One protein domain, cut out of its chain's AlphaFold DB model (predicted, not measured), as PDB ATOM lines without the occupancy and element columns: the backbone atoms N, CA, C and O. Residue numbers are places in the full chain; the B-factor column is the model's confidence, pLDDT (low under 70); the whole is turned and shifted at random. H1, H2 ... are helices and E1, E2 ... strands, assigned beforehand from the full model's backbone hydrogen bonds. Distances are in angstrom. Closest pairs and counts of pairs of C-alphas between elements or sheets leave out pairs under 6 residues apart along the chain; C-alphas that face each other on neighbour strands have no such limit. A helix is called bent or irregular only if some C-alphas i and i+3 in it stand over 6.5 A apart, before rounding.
ATOM      1  N   LYS A  83      38.186  19.275 -37.306       85.94
ATOM      2  CA  LYS A  83      37.677  17.901 -37.196       85.94
ATOM      3  C   LYS A  83      36.771  17.526 -38.367       85.94
ATOM      4  O   LYS A  83      36.907  16.431 -38.891       85.94
ATOM      5  N   ALA A  84      35.892  18.435 -38.792       84.94
ATOM      6  CA  ALA A  84      35.003  18.204 -39.925       84.94
ATOM      7  C   ALA A  84      35.797  18.078 -41.236       84.94
ATOM      8  O   ALA A  84      35.550  17.157 -42.007       84.94
ATOM      9  N   LEU A  85      36.810  18.929 -41.440       85.25
ATOM     10  CA  LEU A  85      37.712  18.839 -42.597       85.25
ATOM     11  C   LEU A  85      38.521  17.537 -42.618       85.25
ATOM     12  O   LEU A  85      38.727  16.951 -43.679       85.25
ATOM     13  N   ASP A  86      38.997  17.089 -41.457       82.31
ATOM     14  CA  ASP A  86      39.733  15.834 -41.356       82.31
ATOM     15  C   ASP A  86      38.802  14.648 -41.643       82.31
ATOM     16  O   ASP A  86      39.171  13.773 -42.423       82.31
ATOM     17  N   THR A  87      37.571  14.648 -41.115       82.88
ATOM     18  CA  THR A  87      36.566  13.629 -41.452       82.88
ATOM     19  C   THR A  87      36.314  13.575 -42.955       82.88
ATOM     20  O   THR A  87      36.456  12.500 -43.525       82.88
ATOM     21  N   GLU A  88      36.047  14.712 -43.606       84.81
ATOM     22  CA  GLU A  88      35.838  14.784 -45.063       84.81
ATOM     23  C   GLU A  88      37.018  14.210 -45.848       84.81
ATOM     24  O   GLU A  88      36.840  13.471 -46.815       84.81
ATOM     25  N   LYS A  89      38.242  14.526 -45.414       78.56
ATOM     26  CA  LYS A  89      39.466  14.062 -46.067       78.56
ATOM     27  C   LYS A  89      39.622  12.541 -46.007       78.56
ATOM     28  O   LYS A  89      40.154  11.962 -46.952       78.56
ATOM     29  N   TYR A  90      39.231  11.914 -44.900       76.75
ATOM     30  CA  TYR A  90      39.418  10.475 -44.697       76.75
ATOM     31  C   TYR A  90      38.224   9.636 -45.155       76.75
ATOM     32  O   TYR A  90      38.430   8.527 -45.638       76.75
ATOM     33  N   SER A  91      36.996  10.139 -45.017       77.44
ATOM     34  CA  SER A  91      35.787   9.419 -45.430       77.44
ATOM     35  C   SER A  91      35.414   9.662 -46.892       77.44
ATOM     36  O   SER A  91      34.708   8.846 -47.475       77.44
ATOM     37  N   GLY A  92      35.850  10.781 -47.484       74.75
ATOM     38  CA  GLY A  92      35.382  11.229 -48.799       74.75
ATOM     39  C   GLY A  92      33.937  11.750 -48.800       74.75
ATOM     40  O   GLY A  92      33.402  12.062 -49.860       74.75
ATOM     41  N   VAL A  93      33.303  11.854 -47.628       82.19
ATOM     42  CA  VAL A  93      31.922  12.322 -47.445       82.19
ATOM     43  C   VAL A  93      31.927  13.762 -46.944       82.19
ATOM     44  O   VAL A  93      32.651  14.087 -46.006       82.19
ATOM     45  N   VAL A  94      31.074  14.611 -47.520       86.81
ATOM     46  CA  VAL A  94      30.855  16.000 -47.080       86.81
ATOM     47  C   VAL A  94      30.274  16.064 -45.664       86.81
ATOM     48  O   VAL A  94      29.269  15.424 -45.374       86.81
ATOM     49  N   SER A  95      30.864  16.892 -44.799       90.25
ATOM     50  CA  SER A  95      30.393  17.086 -43.425       90.25
ATOM     51  C   SER A  95      29.129  17.947 -43.347       90.25
ATOM     52  O   SER A  95      28.855  18.790 -44.206       90.25
ATOM     53  N   PHE A  96      28.392  17.817 -42.242       92.31
ATOM     54  CA  PHE A  96      27.223  18.654 -41.960       92.31
ATOM     55  C   PHE A  96      27.559  20.154 -41.884       92.31
ATOM     56  O   PHE A  96      26.780  21.000 -42.326       92.31
ATOM     57  N   GLU A  97      28.741  20.507 -41.367       91.81
ATOM     58  CA  GLU A  97      29.188  21.904 -41.316       91.81
ATOM     59  C   GLU A  97      29.359  22.490 -42.723       91.81
ATOM     60  O   GLU A  97      28.940  23.624 -42.976       91.81
ATOM     61  N   ARG A  98      29.915  21.706 -43.655       90.19
ATOM     62  CA  ARG A  98      30.035  22.096 -45.063       90.19
ATOM     63  C   ARG A  98      28.678  22.154 -45.751       90.19
ATOM     64  O   ARG A  98      28.431  23.117 -46.474       90.19
ATOM     65  N   TYR A  99      27.778  21.206 -45.478       91.19
ATOM     66  CA  TYR A  99      26.394  21.265 -45.959       91.19
ATOM     67  C   TYR A  99      25.740  22.596 -45.583       91.19
ATOM     68  O   TYR A  99      25.248  23.311 -46.457       91.19
ATOM     69  N   ILE A 100      25.808  22.988 -44.310       92.88
ATOM     70  CA  ILE A 100      25.253  24.265 -43.857       92.88
ATOM     71  C   ILE A 100      25.932  25.438 -44.546       92.88
ATOM     72  O   ILE A 100      25.253  26.374 -44.951       92.88
ATOM     73  N   LYS A 101      27.253  25.411 -44.691       90.38
ATOM     74  CA  LYS A 101      27.988  26.507 -45.315       90.38
ATOM     75  C   LYS A 101      27.641  26.700 -46.790       90.38
ATOM     76  O   LYS A 101      27.522  27.836 -47.236       90.38
ATOM     77  N   GLU A 102      27.528  25.615 -47.547       88.31
ATOM     78  CA  GLU A 102      27.398  25.667 -49.006       88.31
ATOM     79  C   GLU A 102      25.936  25.750 -49.462       88.31
ATOM     80  O   GLU A 102      25.648  26.414 -50.457       88.31
ATOM     81  N   THR A 103      24.999  25.120 -48.742       89.62
ATOM     82  CA  THR A 103      23.589  25.065 -49.162       89.62
ATOM     83  C   THR A 103      22.675  25.964 -48.334       89.62
ATOM     84  O   THR A 103      21.913  26.746 -48.907       89.62
ATOM     85  N   VAL A 104      22.740  25.868 -47.004       92.69
ATOM     86  CA  VAL A 104      21.796  26.543 -46.100       92.69
ATOM     87  C   VAL A 104      22.182  28.004 -45.896       92.69
ATOM     88  O   VAL A 104      21.335  28.883 -45.991       92.69
ATOM     89  N   GLY A 105      23.462  28.281 -45.660       91.62
ATOM     90  CA  GLY A 105      24.004  29.585 -45.293       91.62
ATOM     91  C   GLY A 105      23.682  30.685 -46.305       91.62
ATOM     92  O   GLY A 105      23.059  31.668 -45.913       91.62
ATOM     93  N   PRO A 106      24.028  30.537 -47.599       91.00
ATOM     94  CA  PRO A 106      23.746  31.554 -48.608       91.00
ATOM     95  C   PRO A 106      22.249  31.850 -48.711       91.00
ATOM     96  O   PRO A 106      21.832  32.996 -48.588       91.00
ATOM     97  N   LYS A 107      21.420  30.802 -48.791       92.12
ATOM     98  CA  LYS A 107      19.965  30.955 -48.902       92.12
ATOM     99  C   LYS A 107      19.349  31.557 -47.639       92.12
ATOM    100  O   LYS A 107      18.412  32.344 -47.720       92.12
ATOM    101  N   PHE A 108      19.874  31.205 -46.464       93.44
ATOM    102  CA  PHE A 108      19.430  31.772 -45.195       93.44
ATOM    103  C   PHE A 108      19.854  33.235 -45.052       93.44
ATOM    104  O   PHE A 108      19.107  34.041 -44.507       93.44
ATOM    105  N   LYS A 109      21.017  33.614 -45.584       92.69
ATOM    106  CA  LYS A 109      21.444  35.013 -45.654       92.69
ATOM    107  C   LYS A 109      20.498  35.831 -46.534       92.69
ATOM    108  O   LYS A 109      20.006  36.856 -46.067       92.69
ATOM    109  N   ASP A 110      20.187  35.340 -47.732       91.94
ATOM    110  CA  ASP A 110      19.237  35.974 -48.658       91.94
ATOM    111  C   ASP A 110      17.844  36.085 -48.018       91.94
ATOM    112  O   ASP A 110      17.156  37.108 -48.104       91.94
ATOM    113  N   PHE A 111      17.446  35.046 -47.276       91.56
ATOM    114  CA  PHE A 111      16.261  35.087 -46.440       91.56
ATOM    115  C   PHE A 111      16.374  36.220 -45.405       91.56
ATOM    116  O   PHE A 111      15.494  37.061 -45.349       91.56
ATOM    117  N   LEU A 112      17.440  36.347 -44.627       91.25
ATOM    118  CA  LEU A 112      17.565  37.418 -43.624       91.25
ATOM    119  C   LEU A 112      17.680  38.841 -44.200       91.25
ATOM    120  O   LEU A 112      17.679  39.808 -43.434       91.25
ATOM    121  N   GLU A 113      17.874  38.996 -45.506       90.31
ATOM    122  CA  GLU A 113      17.927  40.295 -46.187       90.31
ATOM    123  C   GLU A 113      16.559  40.746 -46.727       90.31
ATOM    124  O   GLU A 113      16.365  41.936 -46.976       90.31
ATOM    125  N   SER A 114      15.576  39.846 -46.835       86.88
ATOM    126  CA  SER A 114      14.201  40.231 -47.191       86.88
ATOM    127  C   SER A 114      13.456  40.878 -46.007       86.88
ATOM    128  O   SER A 114      13.739  40.585 -44.846       86.88
ATOM    129  N   LYS A 115      12.514  41.792 -46.295       79.62
ATOM    130  CA  LYS A 115      11.833  42.637 -45.289       79.62
ATOM    131  C   LYS A 115      10.891  41.846 -44.364       79.62
ATOM    132  O   LYS A 115      10.268  40.889 -44.810       79.62
ATOM    133  N   ASN A 116      10.753  42.338 -43.123       69.81
ATOM    134  CA  ASN A 116       9.824  41.915 -42.059       69.81
ATOM    135  C   ASN A 116       9.856  40.416 -41.737       69.81
ATOM    136  O   ASN A 116       9.006  39.666 -42.201       69.81
ATOM    137  N   LYS A 117      10.828  39.991 -40.922       84.19
ATOM    138  CA  LYS A 117      11.013  38.575 -40.589       84.19
ATOM    139  C   LYS A 117      11.000  38.327 -39.102       84.19
ATOM    140  O   LYS A 117      11.675  39.025 -38.349       84.19
ATOM    141  N   SER A 118      10.255  37.303 -38.719       90.31
ATOM    142  CA  SER A 118      10.201  36.788 -37.360       90.31
ATOM    143  C   SER A 118      11.094  35.553 -37.202       90.31
ATOM    144  O   SER A 118      11.535  34.939 -38.180       90.31
ATOM    145  N   TRP A 119      11.344  35.158 -35.952       91.81
ATOM    146  CA  TRP A 119      11.962  33.865 -35.655       91.81
ATOM    147  C   TRP A 119      11.140  32.688 -36.188       91.81
ATOM    148  O   TRP A 119      11.717  31.701 -36.636       91.81
ATOM    149  N   GLU A 120       9.812  32.801 -36.204       90.62
ATOM    150  CA  GLU A 120       8.927  31.760 -36.730       90.62
ATOM    151  C   GLU A 120       9.169  31.531 -38.225       90.62
ATOM    152  O   GLU A 120       9.369  30.391 -38.648       90.62
ATOM    153  N   ASP A 121       9.262  32.606 -39.013       91.12
ATOM    154  CA  ASP A 121       9.552  32.513 -40.447       91.12
ATOM    155  C   ASP A 121      10.929  31.883 -40.701       91.12
ATOM    156  O   ASP A 121      11.101  31.100 -41.637       91.12
ATOM    157  N   ALA A 122      11.919  32.213 -39.863       91.50
ATOM    158  CA  ALA A 122      13.260  31.644 -39.950       91.50
ATOM    159  C   ALA A 122      13.252  30.134 -39.675       91.50
ATOM    160  O   ALA A 122      13.887  29.372 -40.407       91.50
ATOM    161  N   HIS A 123      12.504  29.685 -38.666       91.62
ATOM    162  CA  HIS A 123      12.357  28.261 -38.364       91.62
ATOM    163  C   HIS A 123      11.602  27.512 -39.461       91.62
ATOM    164  O   HIS A 123      12.011  26.413 -39.832       91.62
ATOM    165  N   VAL A 124      10.548  28.106 -40.032       90.94
ATOM    166  CA  VAL A 124       9.830  27.532 -41.185       90.94
ATOM    167  C   VAL A 124      10.771  27.369 -42.378       90.94
ATOM    168  O   VAL A 124      10.800  26.300 -42.986       90.94
ATOM    169  N   PHE A 125      11.580  28.388 -42.674       92.12
ATOM    170  CA  PHE A 125      12.563  28.337 -43.753       92.12
ATOM    171  C   PHE A 125      13.621  27.248 -43.530       92.12
ATOM    172  O   PHE A 125      13.940  26.491 -44.443       92.12
ATOM    173  N   LEU A 126      14.167  27.131 -42.318       92.50
ATOM    174  CA  LEU A 126      15.184  26.120 -42.012       92.50
ATOM    175  C   LEU A 126      14.617  24.696 -41.998       92.50
ATOM    176  O   LEU A 126      15.319  23.751 -42.366       92.50
ATOM    177  N   ASN A 127      13.334  24.546 -41.666       91.31
ATOM    178  CA  ASN A 127      12.642  23.268 -41.742       91.31
ATOM    179  C   ASN A 127      12.588  22.721 -43.182       91.31
ATOM    180  O   ASN A 127      12.613  21.506 -43.355       91.31
ATOM    181  N   ASP A 128      12.600  23.568 -44.220       90.44
ATOM    182  CA  ASP A 128      12.709  23.106 -45.616       90.44
ATOM    183  C   ASP A 128      14.067  22.447 -45.929       90.44
ATOM    184  O   ASP A 128      14.158  21.654 -46.872       90.44
ATOM    185  N   PHE A 129      15.101  22.732 -45.130       91.56
ATOM    186  CA  PHE A 129      16.450  22.155 -45.222       91.56
ATOM    187  C   PHE A 129      16.729  21.057 -44.187       91.56
ATOM    188  O   PHE A 129      17.871  20.597 -44.097       91.56
ATOM    189  N   ASN A 130      15.711  20.651 -43.419       92.62
ATOM    190  CA  ASN A 130      15.821  19.702 -42.310       92.62
ATOM    191  C   ASN A 130      16.770  20.163 -41.187       92.62
ATOM    192  O   ASN A 130      17.428  19.355 -40.542       92.62
ATOM    193  N   VAL A 131      16.854  21.471 -40.943       93.56
ATOM    194  CA  VAL A 131      17.744  22.043 -39.925       93.56
ATOM    195  C   VAL A 131      16.926  22.843 -38.916       93.56
ATOM    196  O   VAL A 131      15.948  23.493 -39.275       93.56
ATOM    197  N   LYS A 132      17.343  22.836 -37.648       93.00
ATOM    198  CA  LYS A 132      16.847  23.770 -36.627       93.00
ATOM    199  C   LYS A 132      17.977  24.576 -36.003       93.00
ATOM    200  O   LYS A 132      19.111  24.109 -35.904       93.00
ATOM    201  N   ILE A 133      17.647  25.779 -35.549       93.50
ATOM    202  CA  ILE A 133      18.532  26.592 -34.715       93.50
ATOM    203  C   ILE A 133      18.295  26.241 -33.248       93.50
ATOM    204  O   ILE A 133      17.156  26.060 -32.829       93.50
ATOM    205  N   ILE A 134      19.380  26.139 -32.482       92.25
ATOM    206  CA  ILE A 134      19.359  25.918 -31.036       92.25
ATOM    207  C   ILE A 134      20.359  26.856 -30.380       92.25
ATOM    208  O   ILE A 134      21.465  27.071 -30.885       92.25
ATOM    209  N   GLU A 135      19.980  27.378 -29.222       91.38
ATOM    210  CA  GLU A 135      20.890  28.108 -28.360       91.38
ATOM    211  C   GLU A 135      21.721  27.144 -27.496       91.38
ATOM    212  O   GLU A 135      21.204  26.257 -26.821       91.38
ATOM    213  N   ARG A 136      23.042  27.311 -27.530       87.88
ATOM    214  CA  ARG A 136      24.007  26.617 -26.671       87.88
ATOM    215  C   ARG A 136      24.849  27.642 -25.918       87.88
ATOM    216  O   ARG A 136      24.867  28.819 -26.262       87.88
ATOM    217  N   SER A 137      25.614  27.188 -24.926       78.81
ATOM    218  CA  SER A 137      26.486  28.052 -24.107       78.81
ATOM    219  C   SER A 137      27.460  28.920 -24.922       78.81
ATOM    220  O   SER A 137      27.831  30.002 -24.483       78.81
ATOM    221  N   GLY A 138      27.847  28.482 -26.126       76.50
ATOM    222  CA  GLY A 138      28.694  29.233 -27.063       76.50
ATOM    223  C   GLY A 138      27.949  30.115 -28.079       76.50
ATOM    224  O   GLY A 138      28.577  30.622 -29.008       76.50
ATOM    225  N   GLY A 139      26.627  30.274 -27.953       87.19
ATOM    226  CA  GLY A 139      25.765  31.004 -28.885       87.19
ATOM    227  C   GLY A 139      24.873  30.085 -29.724       87.19
ATOM    228  O   GLY A 139      24.471  29.008 -29.292       87.19
ATOM    229  N   ILE A 140      24.545  30.512 -30.942       91.06
ATOM    230  CA  ILE A 140      23.642  29.767 -31.828       91.06
ATOM    231  C   ILE A 140      24.381  28.627 -32.539       91.06
ATOM    232  O   ILE A 140      25.487  28.807 -33.050       91.06
ATOM    233  N   SER A 141      23.749  27.455 -32.581       92.69
ATOM    234  CA  SER A 141      24.176  26.284 -33.348       92.69
ATOM    235  C   SER A 141      23.038  25.789 -34.234       92.69
ATOM    236  O   SER A 141      21.867  25.906 -33.880       92.69
ATOM    237  N   PHE A 142      23.388  25.214 -35.376       94.06
ATOM    238  CA  PHE A 142      22.459  24.505 -36.245       94.06
ATOM    239  C   PHE A 142      22.508  23.015 -35.900       94.06
ATOM    240  O   PHE A 142      23.598  22.458 -35.773       94.06
ATOM    241  N   GLN A 143      21.358  22.373 -35.736       94.19
ATOM    242  CA  GLN A 143      21.241  20.933 -35.491       94.19
ATOM    243  C   GLN A 143      20.420  20.293 -36.610       94.19
ATOM    244  O   GLN A 143      19.451  20.898 -37.083       94.19
ATOM    245  N   ASP A 144      20.803  19.084 -37.014       93.44
ATOM    246  CA  ASP A 144      20.000  18.275 -37.933       93.44
ATOM    247  C   ASP A 144      18.676  17.862 -37.264       93.44
ATOM    248  O   ASP A 144      18.568  17.756 -36.034       93.44
ATOM    249  N   LEU A 145      17.640  17.652 -38.068       90.88
ATOM    250  CA  LEU A 145      16.349  17.155 -37.602       90.88
ATOM    251  C   LEU A 145      16.190  15.669 -37.959       90.88
ATOM    252  O   LEU A 145      16.639  15.234 -39.016       90.88
ATOM    253  N   PRO A 146      15.539  14.861 -37.106       87.75
ATOM    254  CA  PRO A 146      15.307  13.461 -37.430       87.75
ATOM    255  C   PRO A 146      14.320  13.334 -38.593       87.75
ATOM    256  O   PRO A 146      13.245  13.945 -38.579       87.75
ATOM    257  N   LEU A 147      14.674  12.507 -39.577       85.00
ATOM    258  CA  LEU A 147      13.844  12.235 -40.746       85.00
ATOM    259  C   LEU A 147      12.927  11.049 -40.467       85.00
ATOM    260  O   LEU A 147      13.293   9.892 -40.661       85.00
ATOM    261  N   TYR A 148      11.706  11.334 -40.026       80.75
ATOM    262  CA  TYR A 148      10.700  10.293 -39.856       80.75
ATOM    263  C   TYR A 148      10.093   9.926 -41.208       80.75
ATOM    264  O   TYR A 148       9.392  10.728 -41.825       80.75
ATOM    265  N   LYS A 149      10.350   8.698 -41.662       80.69
ATOM    266  CA  LYS A 149       9.552   8.087 -42.728       80.69
ATOM    267  C   LYS A 149       8.278   7.508 -42.116       80.69
ATOM    268  O   LYS A 149       8.289   7.084 -40.960       80.69
ATOM    269  N   ASN A 150       7.197   7.470 -42.892       77.62
ATOM    270  CA  ASN A 150       5.914   6.932 -42.427       77.62
ATOM    271  C   ASN A 150       6.041   5.475 -41.944       77.62
ATOM    272  O   ASN A 150       5.386   5.095 -40.979       77.62
ATOM    273  N   ASP A 151       6.965   4.721 -42.542       82.25
ATOM    274  CA  ASP A 151       7.184   3.297 -42.266       82.25
ATOM    275  C   ASP A 151       8.113   3.033 -41.067       82.25
ATOM    276  O   ASP A 151       8.443   1.883 -40.780       82.25
ATOM    277  N   PHE A 152       8.588   4.075 -40.370       82.94
ATOM    278  CA  PHE A 152       9.485   3.892 -39.226       82.94
ATOM    279  C   PHE A 152       8.737   3.365 -38.005       82.94
ATOM    280  O   PHE A 152       7.780   3.990 -37.537       82.94
ATOM    281  N   THR A 153       9.260   2.279 -37.432       89.06
ATOM    282  CA  THR A 153       8.859   1.785 -36.109       89.06
ATOM    283  C   THR A 153       9.329   2.735 -35.005       89.06
ATOM    284  O   THR A 153      10.275   3.503 -35.189       89.06
ATOM    285  N   ASP A 154       8.708   2.679 -33.825       88.12
ATOM    286  CA  ASP A 154       9.060   3.577 -32.713       88.12
ATOM    287  C   ASP A 154      10.525   3.430 -32.273       88.12
ATOM    288  O   ASP A 154      11.198   4.426 -32.006       88.12
ATOM    289  N   ALA A 155      11.066   2.209 -32.316       88.50
ATOM    290  CA  ALA A 155      12.486   1.965 -32.069       88.50
ATOM    291  C   ALA A 155      13.384   2.685 -33.093       88.50
ATOM    292  O   ALA A 155      14.367   3.322 -32.722       88.50
ATOM    293  N   GLN A 156      13.028   2.645 -34.382       87.38
ATOM    294  CA  GLN A 156      13.770   3.346 -35.434       87.38
ATOM    295  C   GLN A 156      13.676   4.870 -35.287       87.38
ATOM    296  O   GLN A 156      14.646   5.577 -35.559       87.38
ATOM    297  N   ARG A 157      12.535   5.391 -34.816       86.88
ATOM    298  CA  ARG A 157      12.358   6.829 -34.557       86.88
ATOM    299  C   ARG A 157      13.272   7.333 -33.444       86.88
ATOM    300  O   ARG A 157      13.809   8.432 -33.576       86.88
ATOM    301  N   GLU A 158      13.470   6.556 -32.380       88.06
ATOM    302  CA  GLU A 158      14.398   6.928 -31.306       88.06
ATOM    303  C   GLU A 158      15.864   6.847 -31.757       88.06
ATOM    304  O   GLU A 158      16.635   7.757 -31.454       88.06
ATOM    305  N   VAL A 159      16.242   5.849 -32.566       88.25
ATOM    306  CA  VAL A 159      17.594   5.776 -33.159       88.25
ATOM    307  C   VAL A 159      17.884   6.999 -34.034       88.25
ATOM    308  O   VAL A 159      18.935   7.626 -33.907       88.25
ATOM    309  N   GLU A 160      16.940   7.380 -34.892       88.06
ATOM    310  CA  GLU A 160      17.100   8.526 -35.789       88.06
ATOM    311  C   GLU A 160      17.149   9.859 -35.026       88.06
ATOM    312  O   GLU A 160      17.894  10.778 -35.376       88.06
ATOM    313  N   LYS A 161      16.389   9.962 -33.934       88.62
ATOM    314  CA  LYS A 161      16.431  11.103 -33.016       88.62
ATOM    315  C   LYS A 161      17.779  11.205 -32.307       88.62
ATOM    316  O   LYS A 161      18.307  12.313 -32.206       88.62
ATOM    317  N   ASP A 162      18.358  10.086 -31.877       88.38
ATOM    318  CA  ASP A 162      19.694  10.058 -31.280       88.38
ATOM    319  C   ASP A 162      20.778  10.446 -32.304       88.38
ATOM    320  O   ASP A 162      21.613  11.305 -32.008       88.38
ATOM    321  N   ARG A 163      20.705   9.930 -33.545       90.44
ATOM    322  CA  ARG A 163      21.580  10.336 -34.666       90.44
ATOM    323  C   ARG A 163      21.541  11.850 -34.880       90.44
ATOM    324  O   ARG A 163      22.570  12.517 -34.764       90.44
ATOM    325  N   ALA A 164      20.354  12.400 -35.139       88.56
ATOM    326  CA  ALA A 164      20.173  13.824 -35.416       88.56
ATOM    327  C   ALA A 164      20.616  14.703 -34.233       88.56
ATOM    328  O   ALA A 164      21.154  15.792 -34.423       88.56
ATOM    329  N   SER A 165      20.457  14.221 -32.993       87.69
ATOM    330  CA  SER A 165      20.870  14.973 -31.806       87.69
ATOM    331  C   SER A 165      22.389  15.204 -31.722       87.69
ATOM    332  O   SER A 165      22.839  16.235 -31.204       87.69
ATOM    333  N   LYS A 166      23.185  14.279 -32.272       89.81
ATOM    334  CA  LYS A 166      24.655  14.324 -32.264       89.81
ATOM    335  C   LYS A 166      25.223  15.192 -33.383       89.81
ATOM    336  O   LYS A 166      26.340  15.692 -33.247       89.81
ATOM    337  N   ILE A 167      24.461  15.409 -34.451       90.94
ATOM    338  CA  ILE A 167      24.895  16.162 -35.627       90.94
ATOM    339  C   ILE A 167      24.541  17.635 -35.443       90.94
ATOM    340  O   ILE A 167      23.379  18.042 -35.469       90.94
ATOM    341  N   PHE A 168      25.567  18.457 -35.253       92.25
ATOM    342  CA  PHE A 168      25.410  19.898 -35.138       92.25
ATOM    343  C   PHE A 168      26.584  20.631 -35.776       92.25
ATOM    344  O   PHE A 168      27.686  20.101 -35.892       92.25
ATOM    345  N   ALA A 169      26.342  21.884 -36.136       92.00
ATOM    346  CA  ALA A 169      27.345  22.815 -36.618       92.00
ATOM    347  C   ALA A 169      27.244  24.119 -35.828       92.00
ATOM    348  O   ALA A 169      26.150  24.617 -35.550       92.00
ATOM    349  N   GLY A 170      28.385  24.714 -35.484       89.81
ATOM    350  CA  GLY A 170      28.387  26.034 -34.856       89.81
ATOM    351  C   GLY A 170      27.807  27.091 -35.801       89.81
ATOM    352  O   GLY A 170      27.982  26.994 -37.017       89.81
ATOM    353  N   GLY A 171      27.172  28.139 -35.267       87.88
ATOM    354  CA  GLY A 171      26.549  29.196 -36.075       87.88
ATOM    355  C   GLY A 171      27.502  29.849 -37.083       87.88
ATOM    356  O   GLY A 171      27.097  30.187 -38.192       87.88
ATOM    357  N   LYS A 172      28.799  29.932 -36.754       87.50
ATOM    358  CA  LYS A 172      29.849  30.456 -37.644       87.50
ATOM    359  C   LYS A 172      29.999  29.663 -38.952       87.50
ATOM    360  O   LYS A 172      30.440  30.249 -39.936       87.50
ATOM    361  N   SER A 173      29.607  28.387 -38.981       88.50
ATOM    362  CA  SER A 173      29.700  27.530 -40.175       88.50
ATOM    363  C   SER A 173      28.842  28.066 -41.322       88.50
ATOM    364  O   SER A 173      29.270  28.051 -42.468       88.50
ATOM    365  N   ALA A 174      27.666  28.629 -41.012       87.19
ATOM    366  CA  ALA A 174      26.807  29.286 -41.999       87.19
ATOM    367  C   ALA A 174      27.347  30.656 -42.451       87.19
ATOM    368  O   ALA A 174      26.978  31.144 -43.514       87.19
ATOM    369  N   GLY A 175      28.206  31.283 -41.644       87.88
ATOM    370  CA  GLY A 175      28.784  32.601 -41.888       87.88
ATOM    371  C   GLY A 175      28.665  33.532 -40.682       87.88
ATOM    372  O   GLY A 175      27.958  33.269 -39.710       87.88
ATOM    373  N   ASP A 176      29.347  34.677 -40.743       88.56
ATOM    374  CA  ASP A 176      29.366  35.640 -39.634       88.56
ATOM    375  C   ASP A 176      27.995  36.262 -39.333       88.56
ATOM    376  O   ASP A 176      27.789  36.770 -38.232       88.56
ATOM    377  N   PHE A 177      27.061  36.250 -40.290       90.31
ATOM    378  CA  PHE A 177      25.699  36.758 -40.104       90.31
ATOM    379  C   PHE A 177      24.867  35.894 -39.142       90.31
ATOM    380  O   PHE A 177      23.981  36.428 -38.484       90.31
ATOM    381  N   SER A 178      25.207  34.610 -38.996       90.19
ATOM    382  CA  SER A 178      24.518  33.644 -38.127       90.19
ATOM    383  C   SER A 178      24.977  33.694 -36.665       90.19
ATOM    384  O   SER A 178      24.630  32.832 -35.859       90.19
ATOM    385  N   LYS A 179      25.783  34.694 -36.290       91.00
ATOM    386  CA  LYS A 179      26.121  34.951 -34.885       91.00
ATOM    387  C   LYS A 179      24.873  35.399 -34.129       91.00
ATOM    388  O   LYS A 179      24.136  36.247 -34.626       91.00
ATOM    389  N   LYS A 180      24.713  34.910 -32.895       91.19
ATOM    390  CA  LYS A 180      23.591  35.240 -31.998       91.19
ATOM    391  C   LYS A 180      23.273  36.735 -31.981       91.19
ATOM    392  O   LYS A 180      22.186  37.130 -32.373       91.19
ATOM    393  N   SER A 181      24.272  37.567 -31.698       90.62
ATOM    394  CA  SER A 181      24.106  39.023 -31.631       90.62
ATOM    395  C   SER A 181      23.655  39.685 -32.938       90.62
ATOM    396  O   SER A 181      23.080  40.768 -32.904       90.62
ATOM    397  N   ARG A 182      23.929  39.090 -34.106       91.50
ATOM    398  CA  ARG A 182      23.458  39.609 -35.400       91.50
ATOM    399  C   ARG A 182      22.051  39.128 -35.725       91.50
ATOM    400  O   ARG A 182      21.271  39.911 -36.257       91.50
ATOM    401  N   LEU A 183      21.741  37.878 -35.394       91.31
ATOM    402  CA  LEU A 183      20.394  37.334 -35.539       91.31
ATOM    403  C   LEU A 183      19.420  38.057 -34.610       91.31
ATOM    404  O   LEU A 183      18.378  38.493 -35.076       91.31
ATOM    405  N   GLU A 184      19.804  38.318 -33.361       91.19
ATOM    406  CA  GLU A 184      18.963  39.057 -32.414       91.19
ATOM    407  C   GLU A 184      18.704  40.502 -32.842       91.19
ATOM    408  O   GLU A 184      17.598  41.012 -32.691       91.19
ATOM    409  N   LYS A 185      19.686  41.156 -33.473       91.69
ATOM    410  CA  LYS A 185      19.493  42.491 -34.062       91.69
ATOM    411  C   LYS A 185      18.497  42.504 -35.222       91.69
ATOM    412  O   LYS A 185      17.895  43.541 -35.471       91.69
ATOM    413  N   LYS A 186      18.375  41.399 -35.964       90.62
ATOM    414  CA  LYS A 186      17.494  41.301 -37.136       90.62
ATOM    415  C   LYS A 186      16.108  40.744 -36.807       90.62
ATOM    416  O   LYS A 186      15.138  41.203 -37.391       90.62
ATOM    417  N   LEU A 187      16.038  39.750 -35.924       91.00
ATOM    418  CA  LEU A 187      14.839  38.956 -35.639       91.00
ATOM    419  C   LEU A 187      14.277  39.192 -34.225       91.00
ATOM    420  O   LEU A 187      13.186  38.721 -33.922       91.00
ATOM    421  N   GLY A 188      15.005  39.905 -33.359       90.62
ATOM    422  CA  GLY A 188      14.671  40.066 -31.941       90.62
ATOM    423  C   GLY A 188      15.200  38.926 -31.068       90.62
ATOM    424  O   GLY A 188      15.989  38.094 -31.517       90.62
ATOM    425  N   ASN A 189      14.771  38.881 -29.806       91.81
ATOM    426  CA  ASN A 189      15.190  37.841 -28.862       91.81
ATOM    427  C   ASN A 189      14.885  36.446 -29.409       91.81
ATOM    428  O   ASN A 189      13.840  36.241 -30.022       91.81
ATOM    429  N   TYR A 190      15.805  35.507 -29.194       89.81
ATOM    430  CA  TYR A 190      15.647  34.137 -29.664       89.81
ATOM    431  C   TYR A 190      14.354  33.503 -29.129       89.81
ATOM    432  O   TYR A 190      14.071  33.558 -27.933       89.81
ATOM    433  N   VAL A 191      13.586  32.893 -30.034       89.62
ATOM    434  CA  VAL A 191      12.371  32.133 -29.723       89.62
ATOM    435  C   VAL A 191      12.549  30.716 -30.248       89.62
ATOM    436  O   VAL A 191      12.959  30.522 -31.394       89.62
ATOM    437  N   GLU A 192      12.253  29.721 -29.416       87.19
ATOM    438  CA  GLU A 192      12.321  28.316 -29.814       87.19
ATOM    439  C   GLU A 192      11.233  27.953 -30.831       87.19
ATOM    440  O   GLU A 192      10.126  28.491 -30.828       87.19
ATOM    441  N   MET A 193      11.544  27.000 -31.708       82.12
ATOM    442  CA  MET A 193      10.619  26.550 -32.743       82.12
ATOM    443  C   MET A 193       9.382  25.878 -32.129       82.12
ATOM    444  O   MET A 193       9.460  24.761 -31.625       82.12
ATOM    445  N   THR A 194       8.224  26.530 -32.242       80.75
ATOM    446  CA  THR A 194       6.925  25.978 -31.806       80.75
ATOM    447  C   THR A 194       6.116  25.380 -32.966       80.75
ATOM    448  O   THR A 194       5.141  24.657 -32.759       80.75
ATOM    449  N   THR A 195       6.496  25.679 -34.210       73.62
ATOM    450  CA  THR A 195       5.705  25.367 -35.405       73.62
ATOM    451  C   THR A 195       5.706  23.871 -35.741       73.62
ATOM    452  O   THR A 195       6.722  23.182 -35.624       73.62
ATOM    453  N   LYS A 196       4.561  23.359 -36.221       72.50
ATOM    454  CA  LYS A 196       4.419  21.966 -36.679       72.50
ATOM    455  C   LYS A 196       5.322  21.690 -37.887       72.50
ATOM    456  O   LYS A 196       5.368  22.478 -38.832       72.50
ATOM    457  N   ARG A 197       6.007  20.544 -37.860       72.38
ATOM    458  CA  ARG A 197       6.974  20.128 -38.887       72.38
ATOM    459  C   ARG A 197       6.288  19.835 -40.223       72.38
ATOM    460  O   ARG A 197       5.277  19.136 -40.265       72.38
ATOM    461  N   LYS A 198       6.883  20.325 -41.311       77.62
ATOM    462  CA  LYS A 198       6.586  19.906 -42.691       77.62
ATOM    463  C   LYS A 198       7.709  19.003 -43.202       77.62
ATOM    464  O   LYS A 198       8.835  19.101 -42.719       77.62
ATOM    465  N   LEU A 199       7.407  18.155 -44.186       78.94
ATOM    466  CA  LEU A 199       8.413  17.338 -44.872       78.94
ATOM    467  C   LEU A 199       9.445  18.245 -45.573       78.94
ATOM    468  O   LEU A 199       9.042  19.074 -46.407       78.94
ATOM    469  N   PRO A 200      10.746  18.102 -45.253       84.31
ATOM    470  CA  PRO A 200      11.789  18.948 -45.815       84.31
ATOM    471  C   PRO A 200      11.941  18.698 -47.319       84.31
ATOM    472  O   PRO A 200      11.616  17.626 -47.829       84.31
ATOM    473  N   HIS A 201      12.437  19.696 -48.046       83.81
ATOM    474  CA  HIS A 201      12.780  19.538 -49.459       83.81
ATOM    475  C   HIS A 201      14.228  19.055 -49.624       83.81
ATOM    476  O   HIS A 201      14.498  18.167 -50.434       83.81
ATOM    477  N   PHE A 202      15.138  19.587 -48.803       86.56
ATOM    478  CA  PHE A 202      16.539  19.175 -48.727       86.56
ATOM    479  C   PHE A 202      16.844  18.604 -47.347       86.56
ATOM    480  O   PHE A 202      16.329  19.097 -46.349       86.56
ATOM    481  N   PHE A 203      17.704  17.595 -47.283       88.12
ATOM    482  CA  PHE A 203      18.225  17.085 -46.022       88.12
ATOM    483  C   PHE A 203      19.676  16.639 -46.168       88.12
ATOM    484  O   PHE A 203      20.151  16.357 -47.275       88.12
ATOM    485  N   TYR A 204      20.367  16.591 -45.035       89.25
ATOM    486  CA  TYR A 204      21.732  16.100 -44.959       89.25
ATOM    487  C   TYR A 204      21.754  14.569 -44.951       89.25
ATOM    488  O   TYR A 204      21.026  13.938 -44.188       89.25
ATOM    489  N   ASP A 205      22.591  13.975 -45.799       85.62
ATOM    490  CA  ASP A 205      22.750  12.521 -45.904       85.62
ATOM    491  C   ASP A 205      24.234  12.161 -45.864       85.62
ATOM    492  O   ASP A 205      24.976  12.451 -46.804       85.62
ATOM    493  N   GLU A 206      24.650  11.514 -44.776       82.25
ATOM    494  CA  GLU A 206      26.031  11.072 -44.539       82.25
ATOM    495  C   GLU A 206      26.503  10.025 -45.550       82.25
ATOM    496  O   GLU A 206      27.697   9.814 -45.709       82.25
ATOM    497  N   ASN A 207      25.595   9.357 -46.260       81.31
ATOM    498  CA  ASN A 207      25.986   8.326 -47.219       81.31
ATOM    499  C   ASN A 207      26.225   8.889 -48.624       81.31
ATOM    500  O   ASN A 207      26.662   8.162 -49.515       81.31
ATOM    501  N   LYS A 208      25.914  10.169 -48.860       79.69
ATOM    502  CA  LYS A 208      26.089  10.802 -50.169       79.69
ATOM    503  C   LYS A 208      27.377  11.600 -50.209       79.69
ATOM    504  O   LYS A 208      27.618  12.436 -49.350       79.69
ATOM    505  N   GLU A 209      28.120  11.459 -51.304       68.62
ATOM    506  CA  GLU A 209      29.364  12.207 -51.543       68.62
ATOM    507  C   GLU A 209      29.178  13.722 -51.392       68.62
ATOM    508  O   GLU A 209      30.016  14.394 -50.809       68.62
ATOM    509  N   LYS A 210      28.049  14.270 -51.866       69.12
ATOM    510  CA  LYS A 210      27.745  15.708 -51.762       69.12
ATOM    511  C   LYS A 210      27.117  16.123 -50.426       69.12
ATOM    512  O   LYS A 210      26.839  17.304 -50.252       69.12
ATOM    513  N   GLY A 211      26.808  15.181 -49.534       71.31
ATOM    514  CA  GLY A 211      26.130  15.440 -48.259       71.31
ATOM    515  C   GLY A 211      24.693  15.965 -48.386       71.31
ATOM    516  O   GLY A 211      24.091  16.341 -47.389       71.31
ATOM    517  N   VAL A 212      24.126  16.026 -49.600       77.56
ATOM    518  CA  VAL A 212      22.791  16.586 -49.868       77.56
ATOM    519  C   VAL A 212      21.907  15.536 -50.517       77.56
ATOM    520  O   VAL A 212      22.228  14.984 -51.574       77.56
ATOM    521  N   ALA A 213      20.730  15.339 -49.942       79.38
ATOM    522  CA  ALA A 213      19.642  14.605 -50.551       79.38
ATOM    523  C   ALA A 213      18.422  15.514 -50.750       79.38
ATOM    524  O   ALA A 213      18.166  16.428 -49.971       79.38
ATOM    525  N   GLN A 214      17.673  15.255 -51.821       80.19
ATOM    526  CA  GLN A 214      16.395  15.902 -52.098       80.19
ATOM    527  C   GLN A 214      15.284  14.871 -51.936       80.19
ATOM    528  O   GLN A 214      15.383  13.773 -52.493       80.19
ATOM    529  N   ILE A 215      14.228  15.223 -51.203       74.38
ATOM    530  CA  ILE A 215      12.990  14.441 -51.221       74.38
ATOM    531  C   ILE A 215      12.245  14.846 -52.489       74.38
ATOM    532  O   ILE A 215      11.807  15.989 -52.621       74.38
TER     533      ILE A 215
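What this domain is: This is residues 83 to 215 of the 282 residues of an uncharacterized protein of Bathymodiolus platifrons methanotrophic gill symbiont (UniProt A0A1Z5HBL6). A small wall of three antiparallel strands, in the order E1, E2, E3, has the arm H2a of a bent helix crossing one face, while the other arm, H2b, runs beyond the sheet and pairs with H3 as a helical hairpin. A two-stranded hairpin, E4 and E5, sits by H2a, H4 and H6 meet the sheet with their ends, and H1 lies at the outside. The printed part has 133 residues, with six named helices and five named strands in the order H1 H2 H3 E1 E2 H4 E3 H5 H6 E4 E5, and its class is mixed, helices and strands. It is compact, with a radius of gyration of the C-alphas of 14.8 A, and spans 38 by 34 by 28 A.

Where its parts are: H1, residues 83 to 91, begins at C-alpha 83 at (37.677, 17.901, -37.196). H2, residues 96 to 113, was assigned as one helix by its hydrogen bonds but is bent: C-alphas 103 and 106 are 6.5 A apart, and its arms H2a, 96 to 103, and H2b, 106 to 113, stand at a steep tilt of 65 degrees. H3 is 119 to 127, 12.2 A. E1, 131 to 136, measures 15.4 A and E2, 139 to 144, 16.6 A. H4, 154 to 166, measures 18.9 A. E3 is 168 to 170, H5 171 to 174, H6 180 to 187 and E4 202 to 204. E5, 212 to 214, ends at C-alpha 214 at (16.395, 15.902, -52.098).

How they stand to each other: E1 and E2 form an antiparallel hairpin, with N 134 and O 141 2.9 A apart. E2 and E3 are antiparallel, with N 142 and O 169 at 2.8 A. H2a is on this sheet at a height of 9.2 A, only just over E2 and E3 with three C-alphas on each, and runs across the strands, at 74 degrees to E2 on the local plane. H2a touches H5, the closest C-alphas being those of Lys 101 and Ala 174, 4.5 A. H2b and H3, a helical hairpin, only just touch, with 3 pairs of C-alphas within 8 A, the closest Phe 108 and Leu 126 at 7.8 A, at a shallow tilt of 18 degrees, opposite ways. H3, H4 and H6 only graze the sheet; the closest C-alphas of E2 and H4 are those of Asp 144 and Ala 164, 5.1 A. E4 and E5 form an antiparallel hairpin, with N 213 and O 203 at 2.9 A. H1 and H2a are close but not clearly touching, Ala 84 to Glu 97 being 7.0 A between C-alphas. Every O i to N i+4 pair is within hydrogen-bond range in H1, H2a, H2b, H3, H4 and H6; H5 is too short for one.

The domain as a whole: The C-alphas farthest apart, Tyr 90 and Asn 116, are 43.3 A apart. The printed part has no cut, and the link H6 to E4, residues 188 to 201, is long. Mean pLDDT of the printed part is 86.9; residues 116, 209 and 210 are under 70.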